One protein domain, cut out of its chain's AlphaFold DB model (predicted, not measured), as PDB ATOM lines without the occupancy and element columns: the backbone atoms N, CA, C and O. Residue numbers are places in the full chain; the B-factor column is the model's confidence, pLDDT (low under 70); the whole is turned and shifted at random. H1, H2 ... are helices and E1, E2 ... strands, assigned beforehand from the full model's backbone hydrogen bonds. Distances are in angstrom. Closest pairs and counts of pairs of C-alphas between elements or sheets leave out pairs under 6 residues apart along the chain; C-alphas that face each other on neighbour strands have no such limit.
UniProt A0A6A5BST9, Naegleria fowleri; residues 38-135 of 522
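What this domain is: This is residues 38 to 135 of the 522 residues of a protein of Naegleria fowleri (UniProt A0A6A5BST9). A small twisted sheet of four strands forms the core, with H1 and H3 side by side over one face and H2 crossing the opposite face. H4 makes a corner with H3 and sits near the end of E3, while the short H5 only grazes the sheet. The printed part has 98 residues, with five named helices and four named strands in the order E1, H1, E2, H2, E3, E4, H3, H4, H5. The mixed sheet runs E2, E1, E3, E4, and the class is mixed, helices and strands. The whole is compact, with a radius of gyration of the C-alphas of 13.2 A and spans of 34 by 30 by 20 A.

How they stand to each other: In the sheet, E1, residues 38 to 41, is the parallel neighbour of edge strand E2, residues 64 to 68, at 33 degrees; N 67 and O 39 are 2.8 A apart, within hydrogen-bond range. E1 is antiparallel to E3, residues 91 to 94, at 174 degrees, with N 40 and O 91 at 2.8 A. E3 and the other edge strand, E4, residues 97 to 100, form a hairpin at 146 degrees, with N 94 and O 97 at 2.9 A. From edge to edge the strands' lines turn by 70 degrees. H1, residues 48 to 59, is on the sheet at a height of 9.6 A, over E1 and along the strands, at 10 degrees to E1 on the local plane. E1, H1 and E2 form a strand-helix-strand unit, two parallel neighbour strands with a helix between, and its crossover is right-handed. H2, residues 73 to 83, is on the opposite face from H1, at a height of 10.6 A, and runs across the strands. H3, residues 102 to 110, touches H1 at a shallow tilt of 32 degrees, the same way; the closest C-alphas, of Asp 49 and Trp 102, are 5.9 A apart. H3 and H4, residues 114 to 122, only just touch, only at the corner, with 3 pairs of C-alphas within 8 A; the closest are those of Met 108 and Leu 114, 5.1 A apart. H4 grazes the sheet with residues 117 to 122, and H5, residues 129 to 134, grazes it with residues 130 to 134. H4 and H5 are apart. In H1, H2, H3, H4 and H5 every O i to N i+4 pair is within hydrogen-bond range.

Where its parts are: E1 begins at C-alpha 38 (183.442, 188.958, 162.957). E2, the longest strand, measures 12.4 A. H1 is 16.6 A long, from C-alpha 48 (177.087, 179.421, 176.086), and H2 is 14.8 A. H5 ends at C-alpha 134 (180.408, 196.172, 158.275).

The domain as a whole: The C-alphas farthest apart, of Ser 45 and Leu 125, are 38.4 A apart. The printed part has no cut, and no link is long. The mean pLDDT of the printed part is 77.6; 30 residues are under 70, namely residues 44 to 47, 70 to 78, 81 to 82, 84 to 87 and 125 to 135.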
ATOM      1  N   TYR A  38     184.901 188.861 162.948       83.88
ATOM      2  CA  TYR A  38     183.442 188.958 162.957       83.88
ATOM      3  C   TYR A  38     182.843 187.725 163.615       83.88
ATOM      4  O   TYR A  38     183.239 186.607 163.294       83.88
ATOM      5  N   LEU A  39     181.874 187.930 164.503       85.88
ATOM      6  CA  LEU A  39     181.125 186.863 165.160       85.88
ATOM      7  C   LEU A  39     179.644 187.024 164.838       85.88
ATOM      8  O   LEU A  39     178.990 187.918 165.368       85.88
ATOM      9  N   PHE A  40     179.112 186.158 163.987       83.94
ATOM     10  CA  PHE A  40     177.677 186.063 163.761       83.94
ATOM     11  C   PHE A  40     177.063 185.243 164.891       83.94
ATOM     12  O   PHE A  40     177.460 184.096 165.078       83.94
ATOM     13  N   SER A  41     176.122 185.817 165.640       85.38
ATOM     14  CA  SER A  41     175.475 185.181 166.799       85.38
ATOM     15  C   SER A  41     173.955 185.125 166.645       85.38
ATOM     16  O   SER A  41     173.378 185.864 165.847       85.38
ATOM     17  N   GLN A  42     173.301 184.240 167.395       83.81
ATOM     18  CA  GLN A  42     171.842 184.125 167.459       83.81
ATOM     19  C   GLN A  42     171.393 184.099 168.930       83.81
ATOM     20  O   GLN A  42     172.136 183.679 169.814       83.81
ATOM     21  N   LYS A  43     170.188 184.585 169.217       70.25
ATOM     22  CA  LYS A  43     169.600 184.713 170.545       70.25
ATOM     23  C   LYS A  43     168.841 183.438 170.861       70.25
ATOM     24  O   LYS A  43     167.616 183.402 170.809       70.25
ATOM     25  N   ASP A  44     169.584 182.426 171.278       59.16
ATOM     26  CA  ASP A  44     169.017 181.361 172.092       59.16
ATOM     27  C   ASP A  44     169.187 181.735 173.567       59.16
ATOM     28  O   ASP A  44     170.223 182.257 173.981       59.16
ATOM     29  N   SER A  45     168.155 181.493 174.382       45.84
ATOM     30  CA  SER A  45     168.123 181.880 175.806       45.84
ATOM     31  C   SER A  45     169.241 181.272 176.679       45.84
ATOM     32  O   SER A  45     169.329 181.613 177.851       45.84
ATOM     33  N   ASN A  46     170.111 180.429 176.104       53.81
ATOM     34  CA  ASN A  46     171.173 179.672 176.768       53.81
ATOM     35  C   ASN A  46     172.490 179.584 175.963       53.81
ATOM     36  O   ASN A  46     173.274 178.673 176.217       53.81
ATOM     37  N   ASP A  47     172.756 180.454 174.979       62.56
ATOM     38  CA  ASP A  47     173.911 180.253 174.083       62.56
ATOM     39  C   ASP A  47     175.276 180.480 174.772       62.56
ATOM     40  O   ASP A  47     175.858 181.571 174.767       62.56
ATOM     41  N   THR A  48     175.795 179.417 175.395       77.38
ATOM     42  CA  THR A  48     177.087 179.421 176.086       77.38
ATOM     43  C   THR A  48     178.264 179.546 175.123       77.38
ATOM     44  O   THR A  48     179.348 179.940 175.540       77.38
ATOM     45  N   ASP A  49     178.077 179.238 173.842       86.81
ATOM     46  CA  ASP A  49     179.178 179.106 172.892       86.81
ATOM     47  C   ASP A  49     179.592 180.460 172.319       86.81
ATOM     48  O   ASP A  49     180.785 180.763 172.275       86.81
ATOM     49  N   THR A  50     178.632 181.341 172.018       88.38
ATOM     50  CA  THR A  50     178.907 182.746 171.665       88.38
ATOM     51  C   THR A  50     179.752 183.437 172.745       88.38
ATOM     52  O   THR A  50     180.723 184.131 172.435       88.38
ATOM     53  N   ALA A  51     179.417 183.233 174.025       88.31
ATOM     54  CA  ALA A  51     180.152 183.821 175.145       88.31
ATOM     55  C   ALA A  51     181.572 183.247 175.282       88.31
ATOM     56  O   ALA A  51     182.527 184.008 175.445       88.31
ATOM     57  N   LYS A  52     181.731 181.923 175.155       91.75
ATOM     58  CA  LYS A  52     183.048 181.272 175.219       91.75
ATOM     59  C   LYS A  52     183.961 181.694 174.063       91.75
ATOM     60  O   LYS A  52     185.141 181.947 174.292       91.75
ATOM     61  N   ILE A  53     183.430 181.810 172.839       92.19
ATOM     62  CA  ILE A  53     184.183 182.313 171.676       92.19
ATOM     63  C   ILE A  53     184.715 183.718 171.965       92.19
ATOM     64  O   ILE A  53     185.898 183.977 171.739       92.19
ATOM     65  N   LYS A  54     183.857 184.609 172.485       90.50
ATOM     66  CA  LYS A  54     184.254 185.978 172.832       90.50
ATOM     67  C   LYS A  54     185.404 185.996 173.822       90.50
ATOM     68  O   LYS A  54     186.452 186.561 173.529       90.50
ATOM     69  N   GLN A  55     185.228 185.283 174.930       91.19
ATOM     70  CA  GLN A  55     186.234 185.185 175.976       91.19
ATOM     71  C   GLN A  55     187.577 184.674 175.435       91.19
ATOM     72  O   GLN A  55     188.617 185.256 175.735       91.19
ATOM     73  N   LEU A  56     187.576 183.614 174.619       93.00
ATOM     74  CA  LEU A  56     188.808 182.983 174.140       93.00
ATOM     75  C   LEU A  56     189.585 183.866 173.151       93.00
ATOM     76  O   LEU A  56     190.816 183.944 173.203       93.00
ATOM     77  N   ILE A  57     188.872 184.551 172.258       90.69
ATOM     78  CA  ILE A  57     189.474 185.461 171.280       90.69
ATOM     79  C   ILE A  57     190.002 186.721 171.972       90.69
ATOM     80  O   ILE A  57     191.123 187.132 171.674       90.69
ATOM     81  N   GLU A  58     189.256 187.293 172.920       89.12
ATOM     82  CA  GLU A  58     189.692 188.453 173.711       89.12
ATOM     83  C   GLU A  58     190.927 188.129 174.561       89.12
ATOM     84  O   GLU A  58     191.900 188.884 174.550       89.12
ATOM     85  N   GLN A  59     190.953 186.966 175.225       89.69
ATOM     86  CA  GLN A  59     192.128 186.482 175.966       89.69
ATOM     87  C   GLN A  59     193.348 186.267 175.061       89.69
ATOM     88  O   GLN A  59     194.481 186.486 175.481       89.69
ATOM     89  N   SER A  60     193.119 185.891 173.802       88.81
ATOM     90  CA  SER A  60     194.164 185.766 172.779       88.81
ATOM     91  C   SER A  60     194.528 187.110 172.122       88.81
ATOM     92  O   SER A  60     195.287 187.149 171.153       88.81
ATOM     93  N   GLY A  61     193.991 188.222 172.638       83.06
ATOM     94  CA  GLY A  61     194.280 189.586 172.207       83.06
ATOM     95  C   GLY A  61     193.519 190.042 170.962       83.06
ATOM     96  O   GLY A  61     193.908 191.044 170.367       83.06
ATOM     97  N   GLY A  62     192.487 189.329 170.515       83.81
ATOM     98  CA  GLY A  62     191.621 189.728 169.402       83.81
ATOM     99  C   GLY A  62     190.498 190.677 169.831       83.81
ATOM    100  O   GLY A  62     190.088 190.679 170.984       83.81
ATOM    101  N   GLU A  63     189.979 191.464 168.887       79.19
ATOM    102  CA  GLU A  63     188.791 192.308 169.083       79.19
ATOM    103  C   GLU A  63     187.670 191.812 168.164       79.19
ATOM    104  O   GLU A  63     187.891 191.615 166.964       79.19
ATOM    105  N   ILE A  64     186.476 191.596 168.723       80.06
ATOM    106  CA  ILE A  64     185.337 191.021 168.002       80.06
ATOM    107  C   ILE A  64     184.318 192.092 167.631       80.06
ATOM    108  O   ILE A  64     183.853 192.869 168.460       80.06
ATOM    109  N   SER A  65     183.878 192.048 166.377       74.75
ATOM    110  CA  SER A  65     182.662 192.702 165.903       74.75
ATOM    111  C   SER A  65     181.514 191.689 165.866       74.75
ATOM    112  O   SER A  65     181.423 190.877 164.945       74.75
ATOM    113  N   GLU A  66     180.642 191.715 166.877       78.69
ATOM    114  CA  GLU A  66     179.468 190.835 166.929       78.69
ATOM    115  C   GLU A  66     178.343 191.326 166.007       78.69
ATOM    116  O   GLU A  66     177.977 192.502 166.007       78.69
ATOM    117  N   ILE A  67     177.750 190.393 165.262       74.25
ATOM    118  CA  ILE A  67     176.633 190.605 164.349       74.25
ATOM    119  C   ILE A  67     175.510 189.640 164.739       74.25
ATOM    120  O   ILE A  67     175.547 188.452 164.429       74.25
ATOM    121  N   LYS A  68     174.475 190.155 165.405       76.06
ATOM    122  CA  LYS A  68     173.291 189.356 165.755       76.06
ATOM    123  C   LYS A  68     172.469 189.064 164.507       76.06
ATOM    124  O   LYS A  68     172.153 190.007 163.778       76.06
ATOM    125  N   VAL A  69     172.135 187.794 164.297       73.56
ATOM    126  CA  VAL A  69     171.374 187.238 163.166       73.56
ATOM    127  C   VAL A  69     169.863 187.205 163.454       73.56
ATOM    128  O   VAL A  69     169.052 187.090 162.535       73.56
ATOM    129  N   ASP A  70     169.447 187.347 164.714       69.12
ATOM    130  CA  ASP A  70     168.030 187.331 165.101       69.12
ATOM    131  C   ASP A  70     167.227 188.461 164.483       69.12
ATOM    132  O   ASP A  70     167.684 189.601 164.405       69.12
ATOM    133  N   GLY A  71     165.997 188.141 164.076       60.25
ATOM    134  CA  GLY A  71     165.109 189.108 163.434       60.25
ATOM    135  C   GLY A  71     165.629 189.603 162.083       60.25
ATOM    136  O   GLY A  71     165.088 190.566 161.546       60.25
ATOM    137  N   LYS A  72     166.663 188.958 161.522       60.75
ATOM    138  CA  LYS A  72     167.294 189.330 160.252       60.75
ATOM    139  C   LYS A  72     167.246 188.161 159.260       60.75
ATOM    140  O   LYS A  72     168.256 187.482 159.058       60.75
ATOM    141  N   PRO A  73     166.093 187.935 158.594       57.22
ATOM    142  CA  PRO A  73     165.918 186.861 157.607       57.22
ATOM    143  C   PRO A  73     166.965 186.878 156.485       57.22
ATOM    144  O   PRO A  73     167.336 185.829 155.962       57.22
ATOM    145  N   TYR A  74     167.491 188.057 156.142       56.72
ATOM    146  CA  TYR A  74     168.562 188.212 155.157       56.72
ATOM    147  C   TYR A  74     169.888 187.614 155.636       56.72
ATOM    148  O   TYR A  74     170.514 186.877 154.883       56.72
ATOM    149  N   LEU A  75     170.292 187.855 156.892       62.06
ATOM    150  CA  LEU A  75     171.474 187.220 157.479       62.06
ATOM    151  C   LEU A  75     171.261 185.717 157.617       62.06
ATOM    152  O   LEU A  75     172.168 184.952 157.332       62.06
ATOM    153  N   GLN A  76     170.058 185.276 157.978       68.56
ATOM    154  CA  GLN A  76     169.741 183.847 158.022       68.56
ATOM    155  C   GLN A  76     169.877 183.200 156.636       68.56
ATOM    156  O   GLN A  76     170.522 182.165 156.503       68.56
ATOM    157  N   THR A  77     169.340 183.838 155.593       64.00
ATOM    158  CA  THR A  77     169.439 183.377 154.195       64.00
ATOM    159  C   THR A  77     170.880 183.404 153.690       64.00
ATOM    160  O   THR A  77     171.328 182.481 153.018       64.00
ATOM    161  N   PHE A  78     171.631 184.438 154.045       68.19
ATOM    162  CA  PHE A  78     173.051 184.583 153.760       68.19
ATOM    163  C   PHE A  78     173.886 183.472 154.402       68.19
ATOM    164  O   PHE A  78     174.627 182.778 153.705       68.19
ATOM    165  N   MET A  79     173.720 183.256 155.710       72.12
ATOM    166  CA  MET A  79     174.405 182.194 156.446       72.12
ATOM    167  C   MET A  79     174.017 180.832 155.873       72.12
ATOM    168  O   MET A  79     174.889 180.015 155.611       72.12
ATOM    169  N   LYS A  80     172.739 180.635 155.540       74.25
ATOM    170  CA  LYS A  80     172.239 179.444 154.848       74.25
ATOM    171  C   LYS A  80     172.893 179.230 153.476       74.25
ATOM    172  O   LYS A  80     173.241 178.102 153.142       74.25
ATOM    173  N   LYS A  81     173.090 180.286 152.680       69.12
ATOM    174  CA  LYS A  81     173.706 180.215 151.340       69.12
ATOM    175  C   LYS A  81     175.206 179.916 151.409       69.12
ATOM    176  O   LYS A  81     175.720 179.184 150.570       69.12
ATOM    177  N   ILE A  82     175.899 180.457 152.410       68.12
ATOM    178  CA  ILE A  82     177.353 180.308 152.567       68.12
ATOM    179  C   ILE A  82     177.723 179.020 153.316       68.12
ATOM    180  O   ILE A  82     178.704 178.357 152.974       68.12
ATOM    181  N   LEU A  83     176.941 178.657 154.333       73.12
ATOM    182  CA  LEU A  83     177.259 177.604 155.302       73.12
ATOM    183  C   LEU A  83     176.305 176.399 155.239       73.12
ATOM    184  O   LEU A  83     176.551 175.400 155.919       73.12
ATOM    185  N   GLY A  84     175.256 176.454 154.413       69.06
ATOM    186  CA  GLY A  84     174.233 175.412 154.274       69.06
ATOM    187  C   GLY A  84     173.077 175.539 155.274       69.06
ATOM    188  O   GLY A  84     173.140 176.299 156.234       69.06
ATOM    189  N   GLU A  85     171.998 174.774 155.069       60.19
ATOM    190  CA  GLU A  85     170.776 174.867 155.896       60.19
ATOM    191  C   GLU A  85     170.950 174.401 157.353       60.19
ATOM    192  O   GLU A  85     170.151 174.765 158.212       60.19
ATOM    193  N   ALA A  86     171.981 173.603 157.640       56.91
ATOM    194  CA  ALA A  86     172.143 172.913 158.922       56.91
ATOM    195  C   ALA A  86     173.004 173.662 159.958       56.91
ATOM    196  O   ALA A  86     173.151 173.189 161.084       56.91
ATOM    197  N   THR A  87     173.602 174.804 159.612       68.38
ATOM    198  CA  THR A  87     174.624 175.461 160.442       68.38
ATOM    199  C   THR A  87     174.066 176.695 161.150       68.38
ATOM    200  O   THR A  87     174.204 177.833 160.703       68.38
ATOM    201  N   LYS A  88     173.443 176.478 162.311       76.44
ATOM    202  CA  LYS A  88     173.037 177.585 163.190       76.44
ATOM    203  C   LYS A  88     174.274 178.347 163.708       76.44
ATOM    204  O   LYS A  88     175.300 177.701 163.925       76.44
ATOM    205  N   PRO A  89     174.215 179.685 163.871       80.38
ATOM    206  CA  PRO A  89     175.221 180.448 164.620       80.38
ATOM    207  C   PRO A  89     175.499 179.835 166.008       80.38
ATOM    208  O   PRO A  89     174.611 179.163 166.535       80.38
ATOM    209  N   PRO A  90     176.684 180.062 166.612       87.94
ATOM    210  CA  PRO A  90     177.671 181.090 166.265       87.94
ATOM    211  C   PRO A  90     178.671 180.725 165.160       87.94
ATOM    212  O   PRO A  90     179.135 179.592 165.069       87.94
ATOM    213  N   HIS A  91     179.076 181.734 164.380       87.44
ATOM    214  CA  HIS A  91     180.036 181.602 163.276       87.44
ATOM    215  C   HIS A  91     181.057 182.735 163.261       87.44
ATOM    216  O   HIS A  91     180.692 183.909 163.333       87.44
ATOM    217  N   VAL A  92     182.335 182.389 163.118       88.12
ATOM    218  CA  VAL A  92     183.467 183.313 163.195       88.12
ATOM    219  C   VAL A  92     184.159 183.460 161.848       88.12
ATOM    220  O   VAL A  92     184.459 182.474 161.171       88.12
ATOM    221  N   PHE A  93     184.464 184.708 161.499       86.81
ATOM    222  CA  PHE A  93     185.271 185.073 160.340       86.81
ATOM    223  C   PHE A  93     186.465 185.923 160.763       86.81
ATOM    224  O   PHE A  93     186.342 186.803 161.615       86.81
ATOM    225  N   PHE A  94     187.617 185.685 160.145       87.88
ATOM    226  CA  PHE A  94     188.816 186.507 160.285       87.88
ATOM    227  C   PHE A  94     189.025 187.235 158.958       87.88
ATOM    228  O   PHE A  94     189.378 186.624 157.953       87.88
ATOM    229  N   ASN A  95     188.779 188.544 158.938       81.06
ATOM    230  CA  ASN A  95     188.553 189.314 157.716       81.06
ATOM    231  C   ASN A  95     187.455 188.669 156.870       81.06
ATOM    232  O   ASN A  95     186.314 188.682 157.310       81.06
ATOM    233  N   ASP A  96     187.801 188.100 155.713       74.75
ATOM    234  CA  ASP A  96     186.881 187.395 154.810       74.75
ATOM    235  C   ASP A  96     186.911 185.873 154.995       74.75
ATOM    236  O   ASP A  96     186.084 185.156 154.437       74.75
ATOM    237  N   GLU A  97     187.864 185.359 155.771       82.38
ATOM    238  CA  GLU A  97     188.071 183.926 155.919       82.38
ATOM    239  C   GLU A  97     187.095 183.346 156.942       82.38
ATOM    240  O   GLU A  97     187.117 183.720 158.116       82.38
ATOM    241  N   TYR A  98     186.262 182.401 156.505       84.94
ATOM    242  CA  TYR A  98     185.415 181.627 157.407       84.94
ATOM    243  C   TYR A  98     186.261 180.668 158.249       84.94
ATOM    244  O   TYR A  98     186.957 179.811 157.706       84.94
ATOM    245  N   VAL A  99     186.170 180.797 159.573       87.31
ATOM    246  CA  VAL A  99     186.946 179.988 160.524       87.31
ATOM    247  C   VAL A  99     186.112 178.864 161.138       87.31
ATOM    248  O   VAL A  99     186.634 177.769 161.343       87.31
ATOM    249  N   GLY A 100     184.825 179.094 161.400       87.94
ATOM    250  CA  GLY A 100     183.932 178.096 161.996       87.94
ATOM    251  C   GLY A 100     183.204 178.592 163.241       87.94
ATOM    252  O   GLY A 100     183.156 179.790 163.503       87.94
ATOM    253  N   GLY A 101     182.632 177.661 164.003       89.19
ATOM    254  CA  GLY A 101     181.961 177.930 165.274       89.19
ATOM    255  C   GLY A 101     182.857 177.640 166.479       89.19
ATOM    256  O   GLY A 101     184.087 177.685 166.396       89.19
ATOM    257  N   TRP A 102     182.236 177.319 167.615       90.88
ATOM    258  CA  TRP A 102     182.938 177.094 168.882       90.88
ATOM    259  C   TRP A 102     184.008 176.001 168.806       90.88
ATOM    260  O   TRP A 102     185.149 176.253 169.187       90.88
ATOM    261  N   GLU A 103     183.682 174.826 168.262       89.69
ATOM    262  CA  GLU A 103     184.618 173.693 168.201       89.69
ATOM    263  C   GLU A 103     185.899 174.030 167.420       89.69
ATOM    264  O   GLU A 103     186.999 173.670 167.839       89.69
ATOM    265  N   GLN A 104     185.789 174.781 166.317       92.00
ATOM    266  CA  GLN A 104     186.953 175.186 165.524       92.00
ATOM    267  C   GLN A 104     187.817 176.214 166.260       92.00
ATOM    268  O   GLN A 104     189.042 176.102 166.258       92.00
ATOM    269  N   ILE A 105     187.194 177.199 166.912       93.62
ATOM    270  CA  ILE A 105     187.908 178.227 167.681       93.62
ATOM    271  C   ILE A 105     188.599 177.617 168.904       93.62
ATOM    272  O   ILE A 105     189.764 177.922 169.167       93.62
ATOM    273  N   LYS A 106     187.920 176.701 169.599       93.31
ATOM    274  CA  LYS A 106     188.475 175.940 170.719       93.31
ATOM    275  C   LYS A 106     189.686 175.113 170.280       93.31
ATOM    276  O   LYS A 106     190.763 175.295 170.840       93.31
ATOM    277  N   ALA A 107     189.549 174.291 169.236       93.31
ATOM    278  CA  ALA A 107     190.650 173.475 168.717       93.31
ATOM    279  C   ALA A 107     191.848 174.327 168.260       93.31
ATOM    280  O   ALA A 107     193.003 173.985 168.510       93.31
ATOM    281  N   MET A 108     191.592 175.474 167.621       92.19
ATOM    282  CA  MET A 108     192.645 176.399 167.200       92.19
ATOM    283  C   MET A 108     193.383 177.017 168.397       92.19
ATOM    284  O   MET A 108     194.594 177.243 168.326       92.19
ATOM    285  N   SER A 109     192.675 177.278 169.497       92.19
ATOM    286  CA  SER A 109     193.279 177.749 170.743       92.19
ATOM    287  C   SER A 109     194.113 176.666 171.421       92.19
ATOM    288  O   SER A 109     195.244 176.935 171.816       92.19
ATOM    289  N   GLU A 110     193.583 175.445 171.532       92.50
ATOM    290  CA  GLU A 110     194.265 174.304 172.162       92.50
ATOM    291  C   GLU A 110     195.554 173.929 171.419       92.50
ATOM    292  O   GLU A 110     196.569 173.630 172.042       92.50
ATOM    293  N   ASN A 111     195.555 174.055 170.090       92.00
ATOM    294  CA  ASN A 111     196.735 173.816 169.259       92.00
ATOM    295  C   ASN A 111     197.701 175.019 169.195       92.00
ATOM    296  O   ASN A 111     198.656 174.998 168.419       92.00
ATOM    297  N   GLY A 112     197.450 176.096 169.954       89.62
ATOM    298  CA  GLY A 112     198.295 177.297 169.994       89.62
ATOM    299  C   GLY A 112     198.280 178.143 168.713       89.62
ATOM    300  O   GLY A 112     199.098 179.049 168.554       89.62
ATOM    301  N   GLN A 113     197.360 177.875 167.785       90.75
ATOM    302  CA  GLN A 113     197.282 178.544 166.484       90.75
ATOM    303  C   GLN A 113     196.443 179.829 166.519       90.75
ATOM    304  O   GLN A 113     196.616 180.696 165.659       90.75
ATOM    305  N   LEU A 114     195.560 179.983 167.513       90.81
ATOM    306  CA  LEU A 114     194.592 181.084 167.567       90.81
ATOM    307  C   LEU A 114     195.277 182.451 167.672       90.81
ATOM    308  O   LEU A 114     194.982 183.347 166.886       90.81
ATOM    309  N   GLY A 115     196.248 182.597 168.578       89.38
ATOM    310  CA  GLY A 115     197.003 183.846 168.733       89.38
ATOM    311  C   GLY A 115     197.763 184.239 167.461       89.38
ATOM    312  O   GLY A 115     197.733 185.401 167.053       89.38
ATOM    313  N   LEU A 116     198.375 183.265 166.774       87.94
ATOM    314  CA  LEU A 116     199.057 183.506 165.500       87.94
ATOM    315  C   LEU A 116     198.066 183.960 164.424       87.94
ATOM    316  O   LEU A 116     198.321 184.946 163.736       87.94
ATOM    317  N   LYS A 117     196.908 183.297 164.321       88.94
ATOM    318  CA  LYS A 117     195.851 183.654 163.367       88.94
ATOM    319  C   LYS A 117     195.319 185.067 163.611       88.94
ATOM    320  O   LYS A 117     195.144 185.824 162.655       88.94
ATOM    321  N   ILE A 118     195.111 185.448 164.874       88.94
ATOM    322  CA  ILE A 118     194.701 186.805 165.266       88.94
ATOM    323  C   ILE A 118     195.762 187.819 164.838       88.94
ATOM    324  O   ILE A 118     195.430 188.840 164.239       88.94
ATOM    325  N   GLN A 119     197.040 187.529 165.082       85.25
ATOM    326  CA  GLN A 119     198.125 188.430 164.706       85.25
ATOM    327  C   GLN A 119     198.255 188.580 163.183       85.25
ATOM    328  O   GLN A 119     198.418 189.695 162.683       85.25
ATOM    329  N   THR A 120     198.122 187.488 162.426       85.12
ATOM    330  CA  THR A 120     198.065 187.523 160.958       85.12
ATOM    331  C   THR A 120     196.877 188.346 160.466       85.12
ATOM    332  O   THR A 120     197.038 189.162 159.561       85.12
ATOM    333  N   CYS A 121     195.704 188.178 161.084       83.44
ATOM    334  CA  CYS A 121     194.509 188.949 160.763       83.44
ATOM    335  C   CYS A 121     194.745 190.447 160.979       83.44
ATOM    336  O   CYS A 121     194.571 191.224 160.042       83.44
ATOM    337  N   LYS A 122     195.253 190.851 162.149       80.94
ATOM    338  CA  LYS A 122     195.585 192.253 162.452       80.94
ATOM    339  C   LYS A 122     196.565 192.853 161.445       80.94
ATOM    340  O   LYS A 122     196.389 193.985 161.009       80.94
ATOM    341  N   ASN A 123     197.563 192.084 161.021       80.31
ATOM    342  CA  ASN A 123     198.577 192.542 160.073       80.31
ATOM    343  C   ASN A 123     198.110 192.552 158.607       80.31
ATOM    344  O   ASN A 123     198.897 192.911 157.728       80.31
ATOM    345  N   ALA A 124     196.860 192.177 158.318       74.69
ATOM    346  CA  ALA A 124     196.329 192.213 156.963       74.69
ATOM    347  C   ALA A 124     196.434 193.626 156.359       74.69
ATOM    348  O   ALA A 124     196.078 194.634 156.977       74.69
ATOM    349  N   LEU A 125     196.944 193.682 155.125       65.00
ATOM    350  CA  LEU A 125     197.149 194.921 154.364       65.00
ATOM    351  C   LEU A 125     195.876 195.390 153.646       65.00
ATOM    352  O   LEU A 125     195.805 196.542 153.216       65.00
ATOM    353  N   SER A 126     194.878 194.511 153.517       61.34
ATOM    354  CA  SER A 126     193.577 194.814 152.928       61.34
ATOM    355  C   SER A 126     192.455 194.581 153.939       61.34
ATOM    356  O   SER A 126     192.462 193.547 154.606       61.34
ATOM    357  N   PRO A 127     191.455 195.472 153.994       54.69
ATOM    358  CA  PRO A 127     190.340 195.349 154.928       54.69
ATOM    359  C   PRO A 127     189.453 194.107 154.717       54.69
ATOM    360  O   PRO A 127     188.769 193.686 155.642       54.69
ATOM    361  N   GLY A 128     189.452 193.524 153.519       61.62
ATOM    362  CA  GLY A 128     188.503 192.479 153.131       61.62
ATOM    363  C   GLY A 128     187.123 193.026 152.742       61.62
ATOM    364  O   GLY A 128     186.796 194.191 152.993       61.62
ATOM    365  N   GLU A 129     186.316 192.206 152.080       63.50
ATOM    366  CA  GLU A 129     184.948 192.531 151.672       63.50
ATOM    367  C   GLU A 129     183.999 192.632 152.874       63.50
ATOM    368  O   GLU A 129     183.228 193.591 152.939       63.50
ATOM    369  N   LEU A 130     184.112 191.755 153.884       62.81
ATOM    370  CA  LEU A 130     183.320 191.849 155.123       62.81
ATOM    371  C   LEU A 130     183.524 193.198 155.802       62.81
ATOM    372  O   LEU A 130     182.580 193.810 156.298       62.81
ATOM    373  N   TYR A 131     184.744 193.724 155.764       56.59
ATOM    374  CA  TYR A 131     184.980 195.067 156.253       56.59
ATOM    375  C   TYR A 131     184.248 196.108 155.432       56.59
ATOM    376  O   TYR A 131     183.597 196.933 156.033       56.59
ATOM    377  N   LYS A 132     184.246 196.111 154.098       54.59
ATOM    378  CA  LYS A 132     183.470 197.131 153.356       54.59
ATOM    379  C   LYS A 132     181.981 197.133 153.727       54.59
ATOM    380  O   LYS A 132     181.365 198.193 153.729       54.59
ATOM    381  N   VAL A 133     181.454 195.965 154.084       53.62
ATOM    382  CA  VAL A 133     180.057 195.739 154.469       53.62
ATOM    383  C   VAL A 133     179.777 196.233 155.891       53.62
ATOM    384  O   VAL A 133     178.843 196.995 156.116       53.62
ATOM    385  N   TYR A 134     180.620 195.865 156.855       53.12
ATOM    386  CA  TYR A 134     180.408 196.172 158.275       53.12
ATOM    387  C   TYR A 134     181.179 197.407 158.759       53.12
ATOM    388  O   TYR A 134     180.975 197.887 159.878       53.12
ATOM    389  N   ARG A 135     182.042 197.988 157.916       47.19
ATOM    390  CA  ARG A 135     182.806 199.215 158.167       47.19
ATOM    391  C   ARG A 135     181.928 200.431 157.989       47.19
ATOM    392  O   ARG A 135     182.185 201.350 157.223       47.19
TER     393      ARG A 135